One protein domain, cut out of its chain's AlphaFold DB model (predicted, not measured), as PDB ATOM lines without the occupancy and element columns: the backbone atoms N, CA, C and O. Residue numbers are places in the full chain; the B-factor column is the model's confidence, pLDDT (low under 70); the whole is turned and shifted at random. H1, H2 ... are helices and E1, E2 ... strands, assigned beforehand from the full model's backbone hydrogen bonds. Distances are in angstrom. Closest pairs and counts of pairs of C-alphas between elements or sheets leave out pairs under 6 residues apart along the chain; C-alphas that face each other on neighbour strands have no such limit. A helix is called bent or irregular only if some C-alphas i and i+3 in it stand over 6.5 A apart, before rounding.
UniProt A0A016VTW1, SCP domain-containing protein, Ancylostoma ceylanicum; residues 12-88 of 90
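What this domain is: This is residues 12 to 88 of the 90 residues of the protein "SCP domain-containing protein" of Ancylostoma ceylanicum (UniProt A0A016VTW1). A long two-stranded hairpin, E1 and E2, reaches to one end of an elongated model, and a small cluster of helices sits near its open end: H3 with H2 and the last residues of H1 packed on it, while residues 12 to 18 of H1 lie loosely over one face of the hairpin. At the other end of the long axis a loop, residues 33 to 41, sticks out free. The printed part has 77 residues, with three named helices and two named strands in the order H1, H2, H3, E1, E2; the sheet has the order E1, E2 and is antiparallel, and the class is mixed, helices and strands. The whole is loose, with a radius of gyration of the C-alphas of 15.6 A and spans of 49 by 25 by 20 A.

How they stand to each other: H1, residues 12 to 23, touches H3, residues 49 to 57, with residues 22 to 23 alone; the closest C-alphas, those of Gln 22 and Tyr 54, are 5.3 A apart. They run opposite ways at a steep tilt of 63 degrees. H2, residues 25 to 28, and H1 meet only through their link, which is tight. H2 touches H3, the closest C-alphas being those of Leu 25 and Met 51, 6.8 A apart. H1 and E1, residues 65 to 73, are near each other, with 5 pairs of C-alphas within 10 A. H1 and E2, residues 79 to 87, have one pair of C-alphas within 8 A, those of Leu 15 and Leu 83, 7.9 A apart. H3 and E2 also have one such pair, Asn 56 and Leu 87, 7.6 A apart. H2 is apart from E1 and E2. E1 and E2 form a hairpin at 164 degrees between directions, with N 66 and O 86 at 2.9 A and N 80 and O 72 at 2.8 A, within hydrogen-bond range. Every O i to N i+4 pair is within hydrogen-bond range in H1, 3 of 5 are in H3, and H2 is too short for such a pair.

Where its parts are: H1 begins at C-alpha 12 at (-98.104, 100.370, -19.724) and measures 16.4 A from first to last C-alpha. H2, four residues, measures 5.1 A. H3 measures 13.7 A and is irregular: C-alphas 50 and 53 are 7.1 A apart. E1 begins at C-alpha 65 at (-87.600, 108.572, -15.540), and E2 ends at C-alpha 87 at (-84.360, 108.434, -12.172); each strand measures 26.5 A.

The domain as a whole: The two C-alphas farthest apart, those of Ile 40 and Ala 76, are 50.6 A apart. The printed part has no cut. The link from H2 to H3 is long, with 20 residues. Mean pLDDT of the printed part is 80.9, and residues 32 to 47 are under 70.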
ATOM      1  N   GLU A  12     -97.495  99.226 -20.398       85.31
ATOM      2  CA  GLU A  12     -98.104 100.370 -19.724       85.31
ATOM      3  C   GLU A  12     -98.906  99.946 -18.493       85.31
ATOM      4  O   GLU A  12     -98.801 100.591 -17.454       85.31
ATOM      5  N   SER A  13     -99.663  98.846 -18.572       86.25
ATOM      6  CA  SER A  13    -100.455  98.356 -17.436       86.25
ATOM      7  C   SER A  13     -99.581  97.926 -16.253       86.25
ATOM      8  O   SER A  13     -99.909  98.225 -15.104       86.25
ATOM      9  N   TYR A  14     -98.428  97.305 -16.523       85.62
ATOM     10  CA  TYR A  14     -97.468  96.935 -15.482       85.62
ATOM     11  C   TYR A  14     -96.785  98.148 -14.864       85.62
ATOM     12  O   TYR A  14     -96.640  98.209 -13.645       85.62
ATOM     13  N   LEU A  15     -96.382  99.115 -15.694       88.69
ATOM     14  CA  LEU A  15     -95.787 100.364 -15.222       88.69
ATOM     15  C   LEU A  15     -96.757 101.116 -14.305       88.69
ATOM     16  O   LEU A  15     -96.383 101.490 -13.196       88.69
ATOM     17  N   LEU A  16     -98.013 101.274 -14.732       89.69
ATOM     18  CA  LEU A  16     -99.070 101.899 -13.933       89.69
ATOM     19  C   LEU A  16     -99.300 101.166 -12.610       89.69
ATOM     20  O   LEU A  16     -99.312 101.803 -11.560       89.69
ATOM     21  N   GLY A  17     -99.440  99.837 -12.645       90.31
ATOM     22  CA  GLY A  17     -99.633  99.033 -11.438       90.31
ATOM     23  C   GLY A  17     -98.475  99.176 -10.449       90.31
ATOM     24  O   GLY A  17     -98.702  99.389  -9.257       90.31
ATOM     25  N   TYR A  18     -97.234  99.134 -10.943       89.44
ATOM     26  CA  TYR A  18     -96.054  99.362 -10.116       89.44
ATOM     27  C   TYR A  18     -96.069 100.757  -9.486       89.44
ATOM     28  O   TYR A  18     -96.001 100.854  -8.262       89.44
ATOM     29  N   PHE A  19     -96.201 101.829 -10.274       91.06
ATOM     30  CA  PHE A  19     -96.163 103.191  -9.734       91.06
ATOM     31  C   PHE A  19     -97.280 103.449  -8.727       91.06
ATOM     32  O   PHE A  19     -96.999 103.995  -7.663       91.06
ATOM     33  N   ASN A  20     -98.503 102.990  -8.999       92.69
ATOM     34  CA  ASN A  20     -99.609 103.111  -8.052       92.69
ATOM     35  C   ASN A  20     -99.276 102.417  -6.725       92.69
ATOM     36  O   ASN A  20     -99.377 103.046  -5.678       92.69
ATOM     37  N   SER A  21     -98.762 101.181  -6.765       90.38
ATOM     38  CA  SER A  21     -98.372 100.465  -5.541       90.38
ATOM     39  C   SER A  21     -97.288 101.188  -4.735       90.38
ATOM     40  O   SER A  21     -97.303 101.146  -3.509       90.38
ATOM     41  N   GLN A  22     -96.342 101.863  -5.404       89.56
ATOM     42  CA  GLN A  22     -95.305 102.628  -4.710       89.56
ATOM     43  C   GLN A  22     -95.869 103.921  -4.113       89.56
ATOM     44  O   GLN A  22     -95.448 104.318  -3.030       89.56
ATOM     45  N   LEU A  23     -96.813 104.574  -4.795       88.88
ATOM     46  CA  LEU A  23     -97.472 105.787  -4.308       88.88
ATOM     47  C   LEU A  23     -98.385 105.510  -3.108       88.88
ATOM     48  O   LEU A  23     -98.396 106.309  -2.180       88.88
ATOM     49  N   GLU A  24     -99.063 104.362  -3.070       91.06
ATOM     50  CA  GLU A  24     -99.914 103.934  -1.944       91.06
ATOM     51  C   GLU A  24     -99.136 103.698  -0.633       91.06
ATOM     52  O   GLU A  24     -99.727 103.667   0.447       91.06
ATOM     53  N   LEU A  25     -97.804 103.563  -0.683       85.06
ATOM     54  CA  LEU A  25     -96.984 103.344   0.517       85.06
ATOM     55  C   LEU A  25     -97.074 104.493   1.527       85.06
ATOM     56  O   LEU A  25     -96.894 104.256   2.724       85.06
ATOM     57  N   ILE A  26     -97.356 105.719   1.075       82.19
ATOM     58  CA  ILE A  26     -97.501 106.878   1.965       82.19
ATOM     59  C   ILE A  26     -98.694 106.741   2.915       82.19
ATOM     60  O   ILE A  26     -98.633 107.217   4.045       82.19
ATOM     61  N   ASP A  27     -99.746 106.045   2.480       85.06
ATOM     62  CA  ASP A  27    -100.954 105.830   3.275       85.06
ATOM     63  C   ASP A  27    -100.782 104.673   4.270       85.06
ATOM     64  O   ASP A  27    -101.498 104.581   5.267       85.06
ATOM     65  N   GLN A  28     -99.816 103.785   4.016       84.19
ATOM     66  CA  GLN A  28     -99.561 102.594   4.829       84.19
ATOM     67  C   GLN A  28     -98.460 102.806   5.871       84.19
ATOM     68  O   GLN A  28     -98.462 102.154   6.918       84.19
ATOM     69  N   ILE A  29     -97.499 103.692   5.595       79.12
ATOM     70  CA  ILE A  29     -96.311 103.876   6.428       79.12
ATOM     71  C   ILE A  29     -96.317 105.275   7.035       79.12
ATOM     72  O   ILE A  29     -96.158 106.282   6.348       79.12
ATOM     73  N   SER A  30     -96.429 105.330   8.363       74.81
ATOM     74  CA  SER A  30     -96.318 106.587   9.102       74.81
ATOM     75  C   SER A  30     -94.922 107.187   8.928       74.81
ATOM     76  O   SER A  30     -93.911 106.559   9.261       74.81
ATOM     77  N   LEU A  31     -94.864 108.416   8.418       71.44
ATOM     78  CA  LEU A  31     -93.619 109.166   8.341       71.44
ATOM     79  C   LEU A  31     -93.191 109.622   9.744       71.44
ATOM     80  O   LEU A  31     -94.027 110.127  10.499       71.44
ATOM     81  N   PRO A  32     -91.894 109.534  10.091       66.75
ATOM     82  CA  PRO A  32     -91.365 110.047  11.351       66.75
ATOM     83  C   PRO A  32     -91.259 111.581  11.302       66.75
ATOM     84  O   PRO A  32     -90.170 112.149  11.311       66.75
ATOM     85  N   VAL A  33     -92.395 112.270  11.195       65.44
ATOM     86  CA  VAL A  33     -92.467 113.733  11.244       65.44
ATOM     87  C   VAL A  33     -92.738 114.188  12.673       65.44
ATOM     88  O   VAL A  33     -93.593 113.636  13.360       65.44
ATOM     89  N   HIS A  34     -92.037 115.232  13.121       58.91
ATOM     90  CA  HIS A  34     -92.315 115.845  14.424       58.91
ATOM     91  C   HIS A  34     -93.725 116.460  14.484       58.91
ATOM     92  O   HIS A  34     -94.333 116.504  15.551       58.91
ATOM     93  N   THR A  35     -94.264 116.939  13.354       61.19
ATOM     94  CA  THR A  35     -95.627 117.483  13.240       61.19
ATOM     95  C   THR A  35     -96.161 117.263  11.818       61.19
ATOM     96  O   THR A  35     -95.503 117.624  10.838       61.19
ATOM     97  N   GLN A  36     -97.351 116.662  11.688       58.16
ATOM     98  CA  GLN A  36     -98.015 116.475  10.390       58.16
ATOM     99  C   GLN A  36     -98.217 117.826   9.684       58.16
ATOM    100  O   GLN A  36     -98.620 118.805  10.305       58.16
ATOM    101  N   GLY A  37     -97.924 117.884   8.382       57.81
ATOM    102  CA  GLY A  37     -98.120 119.089   7.567       57.81
ATOM    103  C   GLY A  37     -96.996 120.131   7.627       57.81
ATOM    104  O   GLY A  37     -97.096 121.152   6.955       57.81
ATOM    105  N   THR A  38     -95.905 119.886   8.362       55.69
ATOM    106  CA  THR A  38     -94.726 120.773   8.360       55.69
ATOM    107  C   THR A  38     -93.544 120.123   7.642       55.69
ATOM    108  O   THR A  38     -92.752 119.402   8.241       55.69
ATOM    109  N   VAL A  39     -93.405 120.376   6.337       57.03
ATOM    110  CA  VAL A  39     -92.164 120.079   5.601       57.03
ATOM    111  C   VAL A  39     -91.293 121.332   5.654       57.03
ATOM    112  O   VAL A  39     -91.518 122.280   4.910       57.03
ATOM    113  N   ILE A  40     -90.341 121.372   6.589       53.50
ATOM    114  CA  ILE A  40     -89.504 122.561   6.863       53.50
ATOM    115  C   ILE A  40     -88.152 122.491   6.120       53.50
ATOM    116  O   ILE A  40     -87.422 123.471   6.024       53.50
ATOM    117  N   SER A  41     -87.802 121.335   5.554       51.25
ATOM    118  CA  SER A  41     -86.615 121.137   4.711       51.25
ATOM    119  C   SER A  41     -86.854 119.955   3.776       51.25
ATOM    120  O   SER A  41     -87.681 119.113   4.111       51.25
ATOM    121  N   TYR A  42     -86.170 119.907   2.625       54.94
ATOM    122  CA  TYR A  42     -86.111 118.743   1.729       54.94
ATOM    123  C   TYR A  42     -85.522 117.557   2.503       54.94
ATOM    124  O   TYR A  42     -84.295 117.452   2.590       54.94
ATOM    125  N   PRO A  43     -86.331 116.687   3.128       56.53
ATOM    126  CA  PRO A  43     -85.780 115.662   3.981       56.53
ATOM    127  C   PRO A  43     -85.255 114.573   3.053       56.53
ATOM    128  O   PRO A  43     -86.025 113.947   2.323       56.53
ATOM    129  N   THR A  44     -83.946 114.338   3.067       57.44
ATOM    130  CA  THR A  44     -83.402 113.121   2.471       57.44
ATOM    131  C   THR A  44     -83.936 111.958   3.297       57.44
ATOM    132  O   THR A  44     -83.509 111.748   4.432       57.44
ATOM    133  N   TYR A  45     -84.925 111.243   2.763       63.56
ATOM    134  CA  TYR A  45     -85.507 110.098   3.442       63.56
ATOM    135  C   TYR A  45     -84.480 108.958   3.467       63.56
ATOM    136  O   TYR A  45     -84.252 108.282   2.471       63.56
ATOM    137  N   ASN A  46     -83.847 108.757   4.619       63.12
ATOM    138  CA  ASN A  46     -82.877 107.691   4.889       63.12
ATOM    139  C   ASN A  46     -83.438 106.634   5.860       63.12
ATOM    140  O   ASN A  46     -82.680 105.944   6.539       63.12
ATOM    141  N   GLY A  47     -84.769 106.565   5.966       67.00
ATOM    142  CA  GLY A  47     -85.488 105.702   6.896       67.00
ATOM    143  C   GLY A  47     -85.706 104.284   6.364       67.00
ATOM    144  O   GLY A  47     -84.777 103.585   5.974       67.00
ATOM    145  N   ASN A  48     -86.962 103.840   6.380       72.38
ATOM    146  CA  ASN A  48     -87.362 102.493   5.991       72.38
ATOM    147  C   ASN A  48     -87.073 102.235   4.503       72.38
ATOM    148  O   ASN A  48     -87.608 102.922   3.635       72.38
ATOM    149  N   THR A  49     -86.301 101.192   4.191       78.88
ATOM    150  CA  THR A  49     -86.004 100.794   2.805       78.88
ATOM    151  C   THR A  49     -87.263 100.579   1.962       78.88
ATOM    152  O   THR A  49     -87.226 100.818   0.759       78.88
ATOM    153  N   ALA A  50     -88.395 100.221   2.581       76.38
ATOM    154  CA  ALA A  50     -89.685 100.096   1.907       76.38
ATOM    155  C   ALA A  50     -90.174 101.411   1.272       76.38
ATOM    156  O   ALA A  50     -90.789 101.377   0.215       76.38
ATOM    157  N   MET A  51     -89.876 102.571   1.864       80.94
ATOM    158  CA  MET A  51     -90.295 103.876   1.333       80.94
ATOM    159  C   MET A  51     -89.276 104.506   0.380       80.94
ATOM    160  O   MET A  51     -89.537 105.580  -0.154       80.94
ATOM    161  N   LEU A  52     -88.125 103.866   0.147       83.62
ATOM    162  CA  LEU A  52     -87.079 104.420  -0.714       83.62
ATOM    163  C   LEU A  52     -87.595 104.669  -2.138       83.62
ATOM    164  O   LEU A  52     -87.363 105.732  -2.707       83.62
ATOM    165  N   ASN A  53     -88.352 103.718  -2.686       86.56
ATOM    166  CA  ASN A  53     -88.943 103.848  -4.017       86.56
ATOM    167  C   ASN A  53     -89.959 104.993  -4.075       86.56
ATOM    168  O   ASN A  53     -89.908 105.802  -4.996       86.56
ATOM    169  N   TYR A  54     -90.841 105.095  -3.074       86.94
ATOM    170  CA  TYR A  54     -91.774 106.216  -2.950       86.94
ATOM    171  C   TYR A  54     -91.026 107.555  -2.913       86.94
ATOM    172  O   TYR A  54     -91.302 108.439  -3.720       86.94
ATOM    173  N   ALA A  55     -90.043 107.682  -2.017       84.19
ATOM    174  CA  ALA A  55     -89.276 108.907  -1.828       84.19
ATOM    175  C   ALA A  55     -88.560 109.333  -3.116       84.19
ATOM    176  O   ALA A  55     -88.575 110.512  -3.460       84.19
ATOM    177  N   ASN A  56     -87.995 108.376  -3.853       85.06
ATOM    178  CA  ASN A  56     -87.368 108.623  -5.145       85.06
ATOM    179  C   ASN A  56     -88.382 109.069  -6.212       85.06
ATOM    180  O   ASN A  56     -88.086 109.991  -6.970       85.06
ATOM    181  N   LEU A  57     -89.586 108.486  -6.248       88.19
ATOM    182  CA  LEU A  57     -90.633 108.865  -7.205       88.19
ATOM    183  C   LEU A  57     -91.186 110.276  -6.969       88.19
ATOM    184  O   LEU A  57     -91.433 110.994  -7.932       88.19
ATOM    185  N   VAL A  58     -91.378 110.685  -5.712       86.44
ATOM    186  CA  VAL A  58     -91.964 112.000  -5.379       86.44
ATOM    187  C   VAL A  58     -90.923 113.107  -5.201       86.44
ATOM    188  O   VAL A  58     -91.268 114.248  -4.883       86.44
ATOM    189  N   ARG A  59     -89.634 112.798  -5.382       84.75
ATOM    190  CA  ARG A  59     -88.554 113.775  -5.246       84.75
ATOM    191  C   ARG A  59     -88.656 114.807  -6.362       84.75
ATOM    192  O   ARG A  59     -88.457 114.487  -7.525       84.75
ATOM    193  N   SER A  60     -88.864 116.068  -6.002       83.75
ATOM    194  CA  SER A  60     -89.008 117.162  -6.974       83.75
ATOM    195  C   SER A  60     -87.775 117.411  -7.848       83.75
ATOM    196  O   SER A  60     -87.900 118.007  -8.912       83.75
ATOM    197  N   ALA A  61     -86.594 116.963  -7.413       85.19
ATOM    198  CA  ALA A  61     -85.371 117.020  -8.211       85.19
ATOM    199  C   ALA A  61     -85.382 116.012  -9.381       85.19
ATOM    200  O   ALA A  61     -84.743 116.252 -10.402       85.19
ATOM    201  N   ASN A  62     -86.143 114.916  -9.267       87.06
ATOM    202  CA  ASN A  62     -86.311 113.957 -10.352       87.06
ATOM    203  C   ASN A  62     -87.300 114.505 -11.386       87.06
ATOM    204  O   ASN A  62     -88.497 114.621 -11.133       87.06
ATOM    205  N   THR A  63     -86.799 114.823 -12.577       90.81
ATOM    206  CA  THR A  63     -87.587 115.359 -13.700       90.81
ATOM    207  C   THR A  63     -87.695 114.385 -14.866       90.81
ATOM    208  O   THR A  63     -88.426 114.638 -15.822       90.81
ATOM    209  N   GLN A  64     -86.930 113.297 -14.832       92.75
ATOM    210  CA  GLN A  64     -86.880 112.292 -15.881       92.75
ATOM    211  C   GLN A  64     -86.852 110.900 -15.258       92.75
ATOM    212  O   GLN A  64     -86.184 110.654 -14.254       92.75
ATOM    213  N   ILE A  65     -87.567 109.982 -15.901       91.44
ATOM    214  CA  ILE A  65     -87.600 108.572 -15.540       91.44
ATOM    215  C   ILE A  65     -87.460 107.731 -16.807       91.44
ATOM    216  O   ILE A  65     -88.108 107.997 -17.820       91.44
ATOM    217  N   GLY A  66     -86.603 106.717 -16.750       92.25
ATOM    218  CA  GLY A  66     -86.459 105.706 -17.788       92.25
ATOM    219  C   GLY A  66     -86.652 104.326 -17.183       92.25
ATOM    220  O   GLY A  66     -85.979 103.988 -16.214       92.25
ATOM    221  N   CYS A  67     -87.558 103.527 -17.742       91.38
ATOM    222  CA  CYS A  67     -87.827 102.183 -17.241       91.38
ATOM    223  C   CYS A  67     -87.633 101.117 -18.320       91.38
ATOM    224  O   CYS A  67     -87.916 101.339 -19.497       91.38
ATOM    225  N   ALA A  68     -87.194  99.938 -17.891       90.75
ATOM    226  CA  ALA A  68     -87.097  98.725 -18.684       90.75
ATOM    227  C   ALA A  68     -87.892  97.611 -17.996       90.75
ATOM    228  O   ALA A  68     -87.696  97.335 -16.811       90.75
ATOM    229  N   LEU A  69     -88.778  96.966 -18.749       88.94
ATOM    230  CA  LEU A  69     -89.570  95.835 -18.287       88.94
ATOM    231  C   LEU A  69     -89.075  94.568 -18.976       88.94
ATOM    232  O   LEU A  69     -89.155  94.448 -20.198       88.94
ATOM    233  N   ASN A  70     -88.573  93.626 -18.186       87.38
ATOM    234  CA  ASN A  70     -88.168  92.316 -18.669       87.38
ATOM    235  C   ASN A  70     -89.198  91.262 -18.260       87.38
ATOM    236  O   ASN A  70     -89.620  91.210 -17.104       87.38
ATOM    237  N   GLY A  71     -89.591  90.415 -19.205       86.12
ATOM    238  CA  GLY A  71     -90.462  89.277 -18.950       86.12
ATOM    239  C   GLY A  71     -89.691  87.974 -19.080       86.12
ATOM    240  O   GLY A  71     -88.986  87.766 -20.062       86.12
ATOM    241  N   CYS A  72     -89.841  87.083 -18.108       84.44
ATOM    242  CA  CYS A  72     -89.313  85.727 -18.175       84.44
ATOM    243  C   CYS A  72     -90.339  84.725 -17.642       84.44
ATOM    244  O   CYS A  72     -91.361  85.102 -17.071       84.44
ATOM    245  N   THR A  73     -90.079  83.443 -17.862       89.75
ATOM    246  CA  THR A  73     -90.869  82.352 -17.296       89.75
ATOM    247  C   THR A  73     -89.952  81.565 -16.377       89.75
ATOM    248  O   THR A  73     -88.831  81.243 -16.774       89.75
ATOM    249  N   ASP A  74     -90.383  81.308 -15.145       87.12
ATOM    250  CA  ASP A  74     -89.601  80.488 -14.222       87.12
ATOM    251  C   ASP A  74     -89.659  78.996 -14.590       87.12
ATOM    252  O   ASP A  74     -90.390  78.569 -15.489       87.12
ATOM    253  N   SER A  75     -88.892  78.176 -13.871       90.50
ATOM    254  CA  SER A  75     -88.841  76.725 -14.087       90.50
ATOM    255  C   SER A  75     -90.178  76.006 -13.848       90.50
ATOM    256  O   SER A  75     -90.317  74.853 -14.247       90.50
ATOM    257  N   ALA A  76     -91.147  76.652 -13.191       92.00
ATOM    258  CA  ALA A  76     -92.483  76.123 -12.923       92.00
ATOM    259  C   ALA A  76     -93.534  76.610 -13.941       92.00
ATOM    260  O   ALA A  76     -94.703  76.237 -13.842       92.00
ATOM    261  N   GLY A  77     -93.137  77.411 -14.935       86.94
ATOM    262  CA  GLY A  77     -94.042  77.961 -15.941       86.94
ATOM    263  C   GLY A  77     -94.725  79.266 -15.520       86.94
ATOM    264  O   GLY A  77     -95.573  79.766 -16.262       86.94
ATOM    265  N   ASN A  78     -94.371  79.847 -14.369       86.25
ATOM    266  CA  ASN A  78     -94.936  81.122 -13.939       86.25
ATOM    267  C   ASN A  78     -94.322  82.266 -14.744       86.25
ATOM    268  O   ASN A  78     -93.100  82.380 -14.867       86.25
ATOM    269  N   LYS A  79     -95.176  83.157 -15.249       83.69
ATOM    270  CA  LYS A  79     -94.750  84.392 -15.911       83.69
ATOM    271  C   LYS A  79     -94.226  85.363 -14.853       83.69
ATOM    272  O   LYS A  79     -94.994  85.911 -14.068       83.69
ATOM    273  N   LEU A  80     -92.920  85.589 -14.854       84.75
ATOM    274  CA  LEU A  80     -92.251  86.590 -14.037       84.75
ATOM    275  C   LEU A  80     -92.038  87.872 -14.844       84.75
ATOM    276  O   LEU A  80     -91.828  87.864 -16.065       84.75
ATOM    277  N   ARG A  81     -92.107  88.998 -14.143       84.56
ATOM    278  CA  ARG A  81     -91.855  90.325 -14.696       84.56
ATOM    279  C   ARG A  81     -90.915  91.054 -13.757       84.56
ATOM    280  O   ARG A  81     -91.134  91.066 -12.548       84.56
ATOM    281  N   THR A  82     -89.877  91.658 -14.310       87.31
ATOM    282  CA  THR A  82     -88.942  92.486 -13.555       87.31
ATOM    283  C   THR A  82     -88.904  93.865 -14.174       87.31
ATOM    284  O   THR A  82     -88.611  94.016 -15.360       87.31
ATOM    285  N   LEU A  83     -89.222  94.866 -13.359       88.50
ATOM    286  CA  LEU A  83     -89.198  96.263 -13.746       88.50
ATOM    287  C   LEU A  83     -87.962  96.929 -13.145       88.50
ATOM    288  O   LEU A  83     -87.742  96.867 -11.937       88.50
ATOM    289  N   TYR A  84     -87.185  97.586 -13.996       89.75
ATOM    290  CA  TYR A  84     -86.056  98.419 -13.606       89.75
ATOM    291  C   TYR A  84     -86.369  99.853 -14.001       89.75
ATOM    292  O   TYR A  84     -86.656 100.101 -15.168       89.75
ATOM    293  N   CYS A  85     -86.299 100.790 -13.062       90.50
ATOM    294  CA  CYS A  85     -86.478 102.211 -13.341       90.50
ATOM    295  C   CYS A  85     -85.263 102.996 -12.851       90.50
ATOM    296  O   CYS A  85     -84.752 102.755 -11.758       90.50
ATOM    297  N   LEU A  86     -84.815 103.933 -13.679       91.31
ATOM    298  CA  LEU A  86     -83.751 104.881 -13.396       91.31
ATOM    299  C   LEU A  86     -84.352 106.280 -13.376       91.31
ATOM    300  O   LEU A  86     -85.101 106.658 -14.279       91.31
ATOM    301  N   LEU A  87     -84.010 107.031 -12.340       90.25
ATOM    302  CA  LEU A  87     -84.360 108.434 -12.172       90.25
ATOM    303  C   LEU A  87     -83.097 109.271 -12.391       90.25
ATOM    304  O   LEU A  87     -81.985 108.773 -12.206       90.25
ATOM    305  N   ASN A  88     -83.254 110.510 -12.850       87.75
ATOM    306  CA  ASN A  88     -82.115 111.333 -13.258       87.75
ATOM    307  C   ASN A  88     -81.301 111.926 -12.103       87.75
ATOM    308  O   ASN A  88     -80.173 112.342 -12.352       87.75
TER     309      ASN A  88